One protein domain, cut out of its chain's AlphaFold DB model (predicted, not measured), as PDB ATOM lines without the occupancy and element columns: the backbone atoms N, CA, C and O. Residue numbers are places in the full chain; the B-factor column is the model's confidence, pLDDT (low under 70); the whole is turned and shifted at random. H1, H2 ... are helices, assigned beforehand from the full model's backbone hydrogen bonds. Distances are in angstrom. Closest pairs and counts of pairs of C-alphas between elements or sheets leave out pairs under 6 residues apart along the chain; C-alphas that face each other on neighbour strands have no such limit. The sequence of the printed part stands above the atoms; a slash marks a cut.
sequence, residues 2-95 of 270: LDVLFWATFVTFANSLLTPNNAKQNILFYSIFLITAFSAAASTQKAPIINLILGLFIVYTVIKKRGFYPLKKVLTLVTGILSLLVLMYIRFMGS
ATOM      1  N   LEU A   2      14.727  23.391  81.726       86.81
ATOM      2  CA  LEU A   2      15.781  23.134  80.740       86.81
ATOM      3  C   LEU A   2      15.774  24.140  79.573       86.81
ATOM      4  O   LEU A   2      16.837  24.565  79.139       86.81
ATOM      5  N   ASP A   3      14.600  24.606  79.148       86.62
ATOM      6  CA  ASP A   3      14.447  25.609  78.080       86.62
ATOM      7  C   ASP A   3      15.139  26.938  78.398       86.62
ATOM      8  O   ASP A   3      15.836  27.511  77.560       86.62
ATOM      9  N   VAL A   4      15.015  27.387  79.651       90.75
ATOM     10  CA  VAL A   4      15.682  28.597  80.150       90.75
ATOM     11  C   VAL A   4      17.197  28.406  80.134       90.75
ATOM     12  O   VAL A   4      17.927  29.312  79.736       90.75
ATOM     13  N   LEU A   5      17.678  27.221  80.528       92.94
ATOM     14  CA  LEU A   5      19.101  26.874  80.507       92.94
ATOM     15  C   LEU A   5      19.652  26.807  79.075       92.94
ATOM     16  O   LEU A   5      20.740  27.328  78.814       92.94
ATOM     17  N   PHE A   6      18.895  26.244  78.129       94.19
ATOM     18  CA  PHE A   6      19.252  26.255  76.710       94.19
ATOM     19  C   PHE A   6      19.351  27.674  76.171       94.19
ATOM     20  O   PHE A   6      20.390  28.046  75.625       94.19
ATOM     21  N   TRP A   7      18.327  28.496  76.390       95.06
ATOM     22  CA  TRP A   7      18.351  29.889  75.966       95.06
ATOM     23  C   TRP A   7      19.521  30.661  76.587       95.06
ATOM     24  O   TRP A   7      20.277  31.306  75.861       95.06
ATOM     25  N   ALA A   8      19.751  30.536  77.897       94.75
ATOM     26  CA  ALA A   8      20.876  31.176  78.578       94.75
ATOM     27  C   ALA A   8      22.233  30.716  78.017       94.75
ATOM     28  O   ALA A   8      23.140  31.531  77.824       94.75
ATOM     29  N   THR A   9      22.370  29.427  77.693       97.00
ATOM     30  CA  THR A   9      23.562  28.888  77.026       97.00
ATOM     31  C   THR A   9      23.751  29.516  75.647       97.00
ATOM     32  O   THR A   9      24.853  29.952  75.321       97.00
ATOM     33  N   PHE A  10      22.692  29.633  74.843       97.25
ATOM     34  CA  PHE A  10      22.768  30.243  73.512       97.25
ATOM     35  C   PHE A  10      23.134  31.729  73.577       97.25
ATOM     36  O   PHE A  10      23.976  32.183  72.803       97.25
ATOM     37  N   VAL A  11      22.573  32.477  74.532       95.62
ATOM     38  CA  VAL A  11      22.896  33.896  74.763       95.62
ATOM     39  C   VAL A  11      24.350  34.076  75.204       95.62
ATOM     40  O   VAL A  11      25.056  34.952  74.701       95.62
ATOM     41  N   THR A  12      24.825  33.270  76.151       95.88
ATOM     42  CA  THR A  12      26.198  33.395  76.664       95.88
ATOM     43  C   THR A  12      27.235  32.903  75.665       95.88
ATOM     44  O   THR A  12      28.297  33.514  75.550       95.88
ATOM     45  N   PHE A  13      26.899  31.897  74.856       97.06
ATOM     46  CA  PHE A  13      27.709  31.495  73.712       97.06
ATOM     47  C   PHE A  13      27.754  32.578  72.629       97.06
ATOM     48  O   PHE A  13      28.804  32.853  72.050       97.06
ATOM     49  N   ALA A  14      26.629  33.246  72.375       95.00
ATOM     50  CA  ALA A  14      26.596  34.371  71.456       95.00
ATOM     51  C   ALA A  14      27.530  35.504  71.914       95.00
ATOM     52  O   ALA A  14      28.316  36.026  71.123       95.00
ATOM     53  N   ASN A  15      27.494  35.832  73.206       93.75
ATOM     54  CA  ASN A  15      28.389  36.804  73.831       93.75
ATOM     55  C   ASN A  15      29.871  36.410  73.725       93.75
ATOM     56  O   ASN A  15      30.686  37.209  73.258       93.75
ATOM     57  N   SER A  16      30.224  35.167  74.073       94.69
ATOM     58  CA  SER A  16      31.613  34.691  74.002       94.69
ATOM     59  C   SER A  16      32.169  34.728  72.575       94.69
ATOM     60  O   SER A  16      33.325  35.093  72.360       94.69
ATOM     61  N   LEU A  17      31.338  34.447  71.567       93.06
ATOM     62  CA  LEU A  17      31.726  34.559  70.161       93.06
ATOM     63  C   LEU A  17      31.950  36.008  69.705       93.06
ATOM     64  O   LEU A  17      32.785  36.230  68.819       93.06
ATOM     65  N   LEU A  18      31.216  36.977  70.253       91.94
ATOM     66  CA  LEU A  18      31.367  38.397  69.922       91.94
ATOM     67  C   LEU A  18      32.570  39.033  70.628       91.94
ATOM     68  O   LEU A  18      33.267  39.830  70.002       91.94
ATOM     69  N   THR A  19      32.865  38.652  71.876       90.50
ATOM     70  CA  THR A  19      34.047  39.141  72.610       90.50
ATOM     71  C   THR A  19      34.984  37.999  73.035       90.50
ATOM     72  O   THR A  19      35.085  37.673  74.217       90.50
ATOM     73  N   PRO A  20      35.725  37.392  72.090       82.62
ATOM     74  CA  PRO A  20      36.504  36.177  72.353       82.62
ATOM     75  C   PRO A  20      37.619  36.364  73.392       82.62
ATOM     76  O   PRO A  20      37.954  35.424  74.108       82.62
ATOM     77  N   ASN A  21      38.165  37.578  73.518       87.25
ATOM     78  CA  ASN A  21      39.250  37.884  74.456       87.25
ATOM     79  C   ASN A  21      38.754  38.200  75.881       87.25
ATOM     80  O   ASN A  21      39.561  38.451  76.773       87.25
ATOM     81  N   ASN A  22      37.437  38.210  76.120       91.50
ATOM     82  CA  ASN A  22      36.882  38.521  77.431       91.50
ATOM     83  C   ASN A  22      36.745  37.252  78.286       91.50
ATOM     84  O   ASN A  22      35.751  36.525  78.206       91.50
ATOM     85  N   ALA A  23      37.730  37.019  79.155       89.88
ATOM     86  CA  ALA A  23      37.766  35.850  80.034       89.88
ATOM     87  C   ALA A  23      36.498  35.697  80.892       89.88
ATOM     88  O   ALA A  23      36.013  34.582  81.057       89.88
ATOM     89  N   LYS A  24      35.906  36.801  81.379       91.56
ATOM     90  CA  LYS A  24      34.688  36.748  82.207       91.56
ATOM     91  C   LYS A  24      33.504  36.161  81.440       91.56
ATOM     92  O   LYS A  24      32.770  35.343  81.985       91.56
ATOM     93  N   GLN A  25      33.334  36.548  80.176       89.75
ATOM     94  CA  GLN A  25      32.241  36.039  79.344       89.75
ATOM     95  C   GLN A  25      32.456  34.581  78.938       89.75
ATOM     96  O   GLN A  25      31.505  33.803  78.932       89.75
ATOM     97  N   ASN A  26      33.703  34.195  78.664       90.06
ATOM     98  CA  ASN A  26      34.040  32.804  78.375       90.06
ATOM     99  C   ASN A  26      33.786  31.906  79.592       90.06
ATOM    100  O   ASN A  26      33.159  30.862  79.448       90.06
ATOM    101  N   ILE A  27      34.208  32.328  80.792       93.69
ATOM    102  CA  ILE A  27      33.944  31.600  82.043       93.69
ATOM    103  C   ILE A  27      32.436  31.447  82.253       93.69
ATOM    104  O   ILE A  27      31.971  30.333  82.471       93.69
ATOM    105  N   LEU A  28      31.671  32.533  82.110       93.94
ATOM    106  CA  LEU A  28      30.217  32.500  82.255       93.94
ATOM    107  C   LEU A  28      29.561  31.501  81.287       93.94
ATOM    108  O   LEU A  28      28.717  30.710  81.707       93.94
ATOM    109  N   PHE A  29      29.973  31.507  80.014       95.88
ATOM    110  CA  PHE A  29      29.502  30.540  79.024       95.88
ATOM    111  C   PHE A  29      29.814  29.102  79.449       95.88
ATOM    112  O   PHE A  29      28.903  28.281  79.490       95.88
ATOM    113  N   TYR A  30      31.066  28.791  79.796       95.62
ATOM    114  CA  TYR A  30      31.441  27.427  80.171       95.62
ATOM    115  C   TYR A  30      30.714  26.951  81.435       95.62
ATOM    116  O   TYR A  30      30.270  25.807  81.474       95.62
ATOM    117  N   SER A  31      30.520  27.817  82.434       95.38
ATOM    118  CA  SER A  31      29.753  27.481  83.639       95.38
ATOM    119  C   SER A  31      28.303  27.116  83.314       95.38
ATOM    120  O   SER A  31      27.822  26.069  83.745       95.38
ATOM    121  N   ILE A  32      27.611  27.936  82.515       95.94
ATOM    122  CA  ILE A  32      26.211  27.683  82.140       95.94
ATOM    123  C   ILE A  32      26.099  26.480  81.199       95.94
ATOM    124  O   ILE A  32      25.190  25.663  81.355       95.94
ATOM    125  N   PHE A  33      27.039  26.321  80.267       96.25
ATOM    126  CA  PHE A  33      27.094  25.172  79.369       96.25
ATOM    127  C   PHE A  33      27.231  23.857  80.139       96.25
ATOM    128  O   PHE A  33      26.504  22.916  79.839       96.25
ATOM    129  N   LEU A  34      28.102  23.787  81.152       94.75
ATOM    130  CA  LEU A  34      28.278  22.574  81.957       94.75
ATOM    131  C   LEU A  34      27.008  22.199  82.723       94.75
ATOM    132  O   LEU A  34      26.611  21.036  82.701       94.75
ATOM    133  N   ILE A  35      26.342  23.178  83.344       94.44
ATOM    134  CA  ILE A  35      25.060  22.958  84.032       94.44
ATOM    135  C   ILE A  35      24.020  22.434  83.037       94.44
ATOM    136  O   ILE A  35      23.358  21.430  83.286       94.44
ATOM    137  N   THR A  36      23.921  23.075  81.877       94.50
ATOM    138  CA  THR A  36      22.942  22.731  80.844       94.50
ATOM    139  C   THR A  36      23.204  21.357  80.235       94.50
ATOM    140  O   THR A  36      22.273  20.573  80.064       94.50
ATOM    141  N   ALA A  37      24.464  21.028  79.947       91.88
ATOM    142  CA  ALA A  37      24.869  19.725  79.437       91.88
ATOM    143  C   ALA A  37      24.593  18.615  80.459       91.88
ATOM    144  O   ALA A  37      24.082  17.559  80.086       91.88
ATOM    145  N   PHE A  38      24.863  18.867  81.744       90.94
ATOM    146  CA  PHE A  38      24.534  17.937  82.820       90.94
ATOM    147  C   PHE A  38      23.020  17.713  82.927       90.94
ATOM    148  O   PHE A  38      22.576  16.569  82.917       90.94
ATOM    149  N   SER A  39      22.214  18.779  82.946       91.31
ATOM    150  CA  SER A  39      20.750  18.665  82.983       91.31
ATOM    151  C   SER A  39      20.183  17.960  81.746       91.31
ATOM    152  O   SER A  39      19.278  17.136  81.871       91.31
ATOM    153  N   ALA A  40      20.731  18.229  80.559       88.81
ATOM    154  CA  ALA A  40      20.337  17.551  79.328       88.81
ATOM    155  C   ALA A  40      20.676  16.052  79.375       88.81
ATOM    156  O   ALA A  40      19.847  15.232  78.988       88.81
ATOM    157  N   ALA A  41      21.845  15.678  79.898       85.81
ATOM    158  CA  ALA A  41      22.235  14.279  80.065       85.81
ATOM    159  C   ALA A  41      21.418  13.554  81.147       85.81
ATOM    160  O   ALA A  41      21.047  12.395  80.963       85.81
ATOM    161  N   ALA A  42      21.077  14.243  82.239       85.25
ATOM    162  CA  ALA A  42      20.256  13.700  83.320       85.25
ATOM    163  C   ALA A  42      18.816  13.380  82.882       85.25
ATOM    164  O   ALA A  42      18.155  12.560  83.512       85.25
ATOM    165  N   SER A  43      18.335  13.977  81.787       75.56
ATOM    166  CA  SER A  43      16.968  13.772  81.291       75.56
ATOM    167  C   SER A  43      16.679  12.358  80.762       75.56
ATOM    168  O   SER A  43      15.529  12.064  80.446       75.56
ATOM    169  N   THR A  44      17.681  11.473  80.646       69.56
ATOM    170  CA  THR A  44      17.620  10.106  80.061       69.56
ATOM    171  C   THR A  44      17.137  10.017  78.604       69.56
ATOM    172  O   THR A  44      17.289   8.984  77.951       69.56
ATOM    173  N   GLN A  45      16.612  11.108  78.049       75.75
ATOM    174  CA  GLN A  45      16.148  11.228  76.676       75.75
ATOM    175  C   GLN A  45      17.290  11.690  75.758       75.75
ATOM    176  O   GLN A  45      18.156  12.470  76.147       75.75
ATOM    177  N   LYS A  46      17.295  11.224  74.501       71.62
ATOM    178  CA  LYS A  46      18.344  11.573  73.518       71.62
ATOM    179  C   LYS A  46      18.196  12.998  72.967       71.62
ATOM    180  O   LYS A  46      19.189  13.618  72.596       71.62
ATOM    181  N   ALA A  47      16.962  13.499  72.893       80.00
ATOM    182  CA  ALA A  47      16.638  14.752  72.210       80.00
ATOM    183  C   ALA A  47      17.310  15.996  72.831       80.00
ATOM    184  O   ALA A  47      17.884  16.778  72.073       80.00
ATOM    185  N   PRO A  48      17.365  16.171  74.167       86.88
ATOM    186  CA  PRO A  48      17.938  17.378  74.768       86.88
ATOM    187  C   PRO A  48      19.410  17.645  74.426       86.88
ATOM    188  O   PRO A  48      19.783  18.786  74.154       86.88
ATOM    189  N   ILE A  49      20.254  16.609  74.387       86.94
ATOM    190  CA  ILE A  49      21.671  16.762  74.009       86.94
ATOM    191  C   ILE A  49      21.795  17.161  72.534       86.94
ATOM    192  O   ILE A  49      22.603  18.023  72.188       86.94
ATOM    193  N   ILE A  50      20.985  16.552  71.665       87.12
ATOM    194  CA  ILE A  50      20.976  16.865  70.233       87.12
ATOM    195  C   ILE A  50      20.539  18.319  70.022       87.12
ATOM    196  O   ILE A  50      21.222  19.054  69.312       87.12
ATOM    197  N   ASN A  51      19.478  18.760  70.703       90.88
ATOM    198  CA  ASN A  51      18.976  20.134  70.634       90.88
ATOM    199  C   ASN A  51      20.019  21.148  71.128       90.88
ATOM    200  O   ASN A  51      20.203  22.189  70.499       90.88
ATOM    201  N   LEU A  52      20.764  20.829  72.193       93.75
ATOM    202  CA  LEU A  52      21.864  21.667  72.676       93.75
ATOM    203  C   LEU A  52      22.970  21.826  71.620       93.75
ATOM    204  O   LEU A  52      23.399  22.944  71.331       93.75
ATOM    205  N   ILE A  53      23.419  20.717  71.023       92.12
ATOM    206  CA  ILE A  53      24.472  20.713  69.996       92.12
ATOM    207  C   ILE A  53      24.012  21.471  68.741       92.12
ATOM    208  O   ILE A  53      24.754  22.309  68.220       92.12
ATOM    209  N   LEU A  54      22.787  21.213  68.273       93.06
ATOM    210  CA  LEU A  54      22.185  21.911  67.136       93.06
ATOM    211  C   LEU A  54      22.058  23.410  67.410       93.06
ATOM    212  O   LEU A  54      22.461  24.217  66.575       93.06
ATOM    213  N   GLY A  55      21.572  23.796  68.589       95.06
ATOM    214  CA  GLY A  55      21.418  25.198  68.962       95.06
ATOM    215  C   GLY A  55      22.747  25.950  68.992       95.06
ATOM    216  O   GLY A  55      22.862  27.012  68.380       95.06
ATOM    217  N   LEU A  56      23.794  25.374  69.594       95.81
ATOM    218  CA  LEU A  56      25.143  25.954  69.566       95.81
ATOM    219  C   LEU A  56      25.664  26.118  68.132       95.81
ATOM    220  O   LEU A  56      26.233  27.157  67.788       95.81
ATOM    221  N   PHE A  57      25.441  25.127  67.268       94.50
ATOM    222  CA  PHE A  57      25.819  25.227  65.861       94.50
ATOM    223  C   PHE A  57      25.073  26.360  65.141       94.50
ATOM    224  O   PHE A  57      25.704  27.153  64.435       94.50
ATOM    225  N   ILE A  58      23.761  26.490  65.356       94.81
ATOM    226  CA  ILE A  58      22.955  27.568  64.772       94.81
ATOM    227  C   ILE A  58      23.474  28.930  65.254       94.81
ATOM    228  O   ILE A  58      23.779  29.779  64.415       94.81
ATOM    229  N   VAL A  59      23.695  29.125  66.561       96.06
ATOM    230  CA  VAL A  59      24.276  30.368  67.112       96.06
ATOM    231  C   VAL A  59      25.605  30.705  66.429       96.06
ATOM    232  O   VAL A  59      25.813  31.836  65.980       96.06
ATOM    233  N   TYR A  60      26.495  29.717  66.286       94.31
ATOM    234  CA  TYR A  60      27.777  29.899  65.609       94.31
ATOM    235  C   TYR A  60      27.603  30.380  64.160       94.31
ATOM    236  O   TYR A  60      28.296  31.306  63.726       94.31
ATOM    237  N   THR A  61      26.681  29.778  63.404       92.38
ATOM    238  CA  THR A  61      26.418  30.166  62.008       92.38
ATOM    239  C   THR A  61      25.794  31.555  61.890       92.38
ATOM    240  O   THR A  61      26.237  32.348  61.057       92.38
ATOM    241  N   VAL A  62      24.851  31.904  62.766       91.69
ATOM    242  CA  VAL A  62      24.223  33.232  62.795       91.69
ATOM    243  C   VAL A  62      25.280  34.315  63.030       91.69
ATOM    244  O   VAL A  62      25.361  35.268  62.258       91.69
ATOM    245  N   ILE A  63      26.169  34.129  64.011       91.50
ATOM    246  CA  ILE A  63      27.146  35.158  64.405       91.50
ATOM    247  C   ILE A  63      28.365  35.205  63.482       91.50
ATOM    248  O   ILE A  63      28.750  36.272  63.007       91.50
ATOM    249  N   LYS A  64      29.019  34.065  63.228       89.62
ATOM    250  CA  LYS A  64      30.296  34.034  62.489       89.62
ATOM    251  C   LYS A  64      30.124  33.898  60.983       89.62
ATOM    252  O   LYS A  64      31.074  34.158  60.245       89.62
ATOM    253  N   LYS A  65      28.956  33.451  60.518       86.00
ATOM    254  CA  LYS A  65      28.680  33.198  59.098       86.00
ATOM    255  C   LYS A  65      27.474  33.969  58.572       86.00
ATOM    256  O   LYS A  65      27.070  33.698  57.452       86.00
ATOM    257  N   ARG A  66      26.936  34.944  59.320       82.75
ATOM    258  CA  ARG A  66      25.771  35.755  58.915       82.75
ATOM    259  C   ARG A  66      24.568  34.893  58.494       82.75
ATOM    260  O   ARG A  66      23.862  35.235  57.555       82.75
ATOM    261  N   GLY A  67      24.389  33.741  59.146       78.25
ATOM    262  CA  GLY A  67      23.315  32.788  58.847       78.25
ATOM    263  C   GLY A  67      23.592  31.826  57.685       78.25
ATOM    264  O   GLY A  67      22.779  30.944  57.435       78.25
ATOM    265  N   PHE A  68      24.734  31.925  56.994       83.62
ATOM    266  CA  PHE A  68      25.099  30.940  55.976       83.62
ATOM    267  C   PHE A  68      25.556  29.623  56.614       83.62
ATOM    268  O   PHE A  68      26.420  29.607  57.498       83.62
ATOM    269  N   TYR A  69      25.033  28.510  56.100       86.88
ATOM    270  CA  TYR A  69      25.374  27.155  56.533       86.88
ATOM    271  C   TYR A  69      26.419  26.533  55.593       86.88
ATOM    272  O   TYR A  69      26.066  26.021  54.530       86.88
ATOM    273  N   PRO A  70      27.724  26.558  55.932       85.81
ATOM    274  CA  PRO A  70      28.736  25.956  55.074       85.81
ATOM    275  C   PRO A  70      28.586  24.431  55.064       85.81
ATOM    276  O   PRO A  70      28.730  23.795  56.112       85.81
ATOM    277  N   LEU A  71      28.384  23.853  53.873       86.19
ATOM    278  CA  LEU A  71      28.127  22.421  53.672       86.19
ATOM    279  C   LEU A  71      29.121  21.532  54.430       86.19
ATOM    280  O   LEU A  71      28.715  20.608  55.122       86.19
ATOM    281  N   LYS A  72      30.419  21.866  54.394       88.81
ATOM    282  CA  LYS A  72      31.461  21.110  55.107       88.81
ATOM    283  C   LYS A  72      31.195  21.004  56.614       88.81
ATOM    284  O   LYS A  72      31.357  19.929  57.173       88.81
ATOM    285  N   LYS A  73      30.782  22.093  57.276       87.31
ATOM    286  CA  LYS A  73      30.531  22.076  58.729       87.31
ATOM    287  C   LYS A  73      29.215  21.395  59.075       87.31
ATOM    288  O   LYS A  73      29.151  20.725  60.097       87.31
ATOM    289  N   VAL A  74      28.202  21.552  58.222       88.19
ATOM    290  CA  VAL A  74      26.936  20.817  58.350       88.19
ATOM    291  C   VAL A  74      27.203  19.319  58.253       88.19
ATOM    292  O   VAL A  74      26.781  18.576  59.127       88.19
ATOM    293  N   LEU A  75      27.984  18.881  57.262       88.62
ATOM    294  CA  LEU A  75      28.378  17.480  57.126       88.62
ATOM    295  C   LEU A  75      29.132  16.986  58.364       88.62
ATOM    296  O   LEU A  75      28.768  15.946  58.894       88.62
ATOM    297  N   THR A  76      30.103  17.748  58.886       91.12
ATOM    298  CA  THR A  76      30.808  17.385  60.131       91.12
ATOM    299  C   THR A  76      29.852  17.225  61.319       91.12
ATOM    300  O   THR A  76      29.972  16.264  62.081       91.12
ATOM    301  N   LEU A  77      28.884  18.132  61.468       89.69
ATOM    302  CA  LEU A  77      27.873  18.068  62.521       89.69
ATOM    303  C   LEU A  77      26.992  16.825  62.379       89.69
ATOM    304  O   LEU A  77      26.838  16.070  63.337       89.69
ATOM    305  N   VAL A  78      26.461  16.590  61.179       88.25
ATOM    306  CA  VAL A  78      25.607  15.437  60.869       88.25
ATOM    307  C   VAL A  78      26.362  14.137  61.124       88.25
ATOM    308  O   VAL A  78      25.838  13.259  61.803       88.25
ATOM    309  N   THR A  79      27.617  14.024  60.676       89.12
ATOM    310  CA  THR A  79      28.446  12.842  60.950       89.12
ATOM    311  C   THR A  79      28.712  12.658  62.441       89.12
ATOM    312  O   THR A  79      28.677  11.528  62.922       89.12
ATOM    313  N   GLY A  80      28.929  13.741  63.195       89.75
ATOM    314  CA  GLY A  80      29.125  13.677  64.644       89.75
ATOM    315  C   GLY A  80      27.875  13.193  65.382       89.75
ATOM    316  O   GLY A  80      27.960  12.270  66.191       89.75
ATOM    317  N   ILE A  81      26.705  13.753  65.051       87.12
ATOM    318  CA  ILE A  81      25.413  13.343  65.625       87.12
ATOM    319  C   ILE A  81      25.111  11.886  65.266       87.12
ATOM    320  O   ILE A  81      24.755  11.102  66.144       87.12
ATOM    321  N   LEU A  82      25.299  11.494  64.003       88.50
ATOM    322  CA  LEU A  82      25.068  10.121  63.560       88.50
ATOM    323  C   LEU A  82      25.987   9.134  64.290       88.50
ATOM    324  O   LEU A  82      25.522   8.092  64.740       88.50
ATOM    325  N   SER A  83      27.264   9.481  64.469       88.69
ATOM    326  CA  SER A  83      28.229   8.641  65.192       88.69
ATOM    327  C   SER A  83      27.829   8.446  66.655       88.69
ATOM    328  O   SER A  83      27.841   7.323  67.160       88.69
ATOM    329  N   LEU A  84      27.409   9.527  67.322       85.94
ATOM    330  CA  LEU A  84      26.895   9.469  68.690       85.94
ATOM    331  C   LEU A  84      25.649   8.578  68.775       85.94
ATOM    332  O   LEU A  84      25.559   7.719  69.652       85.94
ATOM    333  N   LEU A  85      24.706   8.738  67.843       85.25
ATOM    334  CA  LEU A  85      23.488   7.932  67.797       85.25
ATOM    335  C   LEU A  85      23.790   6.449  67.577       85.25
ATOM    336  O   LEU A  85      23.231   5.619  68.291       85.25
ATOM    337  N   VAL A  86      24.686   6.107  66.650       88.69
ATOM    338  CA  VAL A  86      25.109   4.718  66.407       88.69
ATOM    339  C   VAL A  86      25.681   4.102  67.682       88.69
ATOM    340  O   VAL A  86      25.253   3.014  68.074       88.69
ATOM    341  N   LEU A  87      26.568   4.816  68.383       87.12
ATOM    342  CA  LEU A  87      27.125   4.353  69.656       87.12
ATOM    343  C   LEU A  87      26.017   4.101  70.684       87.12
ATOM    344  O   LEU A  87      26.010   3.059  71.340       87.12
ATOM    345  N   MET A  88      25.036   5.003  70.783       83.12
ATOM    346  CA  MET A  88      23.900   4.805  71.682       83.12
ATOM    347  C   MET A  88      23.040   3.593  71.299       83.12
ATOM    348  O   MET A  88      22.559   2.884  72.180       83.12
ATOM    349  N   TYR A  89      22.814   3.347  70.007       83.62
ATOM    350  CA  TYR A  89      22.006   2.219  69.534       83.62
ATOM    351  C   TYR A  89      22.683   0.868  69.792       83.62
ATOM    352  O   TYR A  89      22.018  -0.076  70.215       83.62
ATOM    353  N   ILE A  90      24.000   0.785  69.606       87.19
ATOM    354  CA  ILE A  90      24.767  -0.432  69.894       87.19
ATOM    355  C   ILE A  90      24.843  -0.668  71.406       87.19
ATOM    356  O   ILE A  90      24.605  -1.780  71.873       87.19
ATOM    357  N   ARG A  91      25.149   0.370  72.197       85.94
ATOM    358  CA  ARG A  91      25.432   0.194  73.629       85.94
ATOM    359  C   ARG A  91      24.193   0.081  74.512       85.94
ATOM    360  O   ARG A  91      24.249  -0.635  75.503       85.94
ATOM    361  N   PHE A  92      23.105   0.766  74.161       80.12
ATOM    362  CA  PHE A  92      21.898   0.819  74.994       80.12
ATOM    363  C   PHE A  92      20.679   0.134  74.374       80.12
ATOM    364  O   PHE A  92      19.786  -0.259  75.113       80.12
ATOM    365  N   MET A  93      20.605   0.001  73.044       78.44
ATOM    366  CA  MET A  93      19.407  -0.527  72.363       78.44
ATOM    367  C   MET A  93      19.607  -1.916  71.741       78.44
ATOM    368  O   MET A  93      18.714  -2.405  71.059       78.44
ATOM    369  N   GLY A  94      20.760  -2.555  71.967       81.38
ATOM    370  CA  GLY A  94      21.009  -3.934  71.537       81.38
ATOM    371  C   GLY A  94      21.172  -4.119  70.026       81.38
ATOM    372  O   GLY A  94      21.013  -5.235  69.530       81.38
ATOM    373  N   SER A  95      21.482  -3.054  69.276       84.62
ATOM    374  CA  SER A  95      21.788  -3.183  67.848       84.62
ATOM    375  C   SER A  95      23.074  -3.984  67.657       84.62
ATOM    376  O   SER A  95      24.097  -3.657  68.257       84.62
TER     377      SER A  95
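AT A GLANCE: This is residues 2 to 95 of the 270 residues of an uncharacterized protein of Euhalothece sp. KZN 001 (UniProt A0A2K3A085). Three helices, H1, H2 and H3, form a small up-and-down bundle, each running against the one before it, and a fourth helix, H4, folds back beside H3 without clearly touching it; residues 89 to 94, of which 89 to 92 belong to H4, stick out free of the rest. H1 packs along both H2 and H3, while H2 and H3 meet through a part of each. The printed part has 94 residues with four named helices in the order H1, H2, H3, H4 and no named strand; the class is all helix. It is only just compact, close to loose, with a radius of gyration of the C-alphas of 14.6 A and spans of 45 by 31 by 20 A.

IN THESE COORDINATES: H1 holds residues 2 to 18, 24.3 A long, from C-alpha 2 at (15.781, 23.134, 80.740). H2 holds residues 23 to 42, 28.4 A. H3 holds residues 47 to 65, 25.6 A. H4 holds residues 71 to 92, 31.0 A, ending with C-alpha 92 at (21.898, 0.819, 74.994).

HOW THE PARTS SIT: H1 and H2, a helical hairpin, touch at a shallow tilt of 29 degrees, opposite ways; their closest C-alphas, of Thr 12 and Phe 29, are 5.0 A apart. H1 and H3 touch, the same way at a shallow tilt of 26 degrees, closest at the C-alphas of Phe 10 and Leu 56, 6.3 A. H2 and H3, also a helical hairpin, touch with residues 37 to 41 and 48 to 52 alone; the closest C-alphas, of Ala 40 and Pro 48, are 5.2 A apart. H3 and H4 are close but not clearly touching, with the C-alphas of Ile 50 and Ile 81 closest at 7.3 A, and run opposite ways at a shallow tilt of 12 degrees. H4 is apart from H1 and H2. In H1, H2, H3 and H4 every O i to N i+4 pair is within hydrogen-bond range.

THE WHOLE: The two C-alphas farthest apart, of Asn 21 and Gly 94, are 45.7 A apart. The printed part has no cut, and its three links between helices are tight. Mean pLDDT of the printed part is 89.3, and residue 44 is under 70.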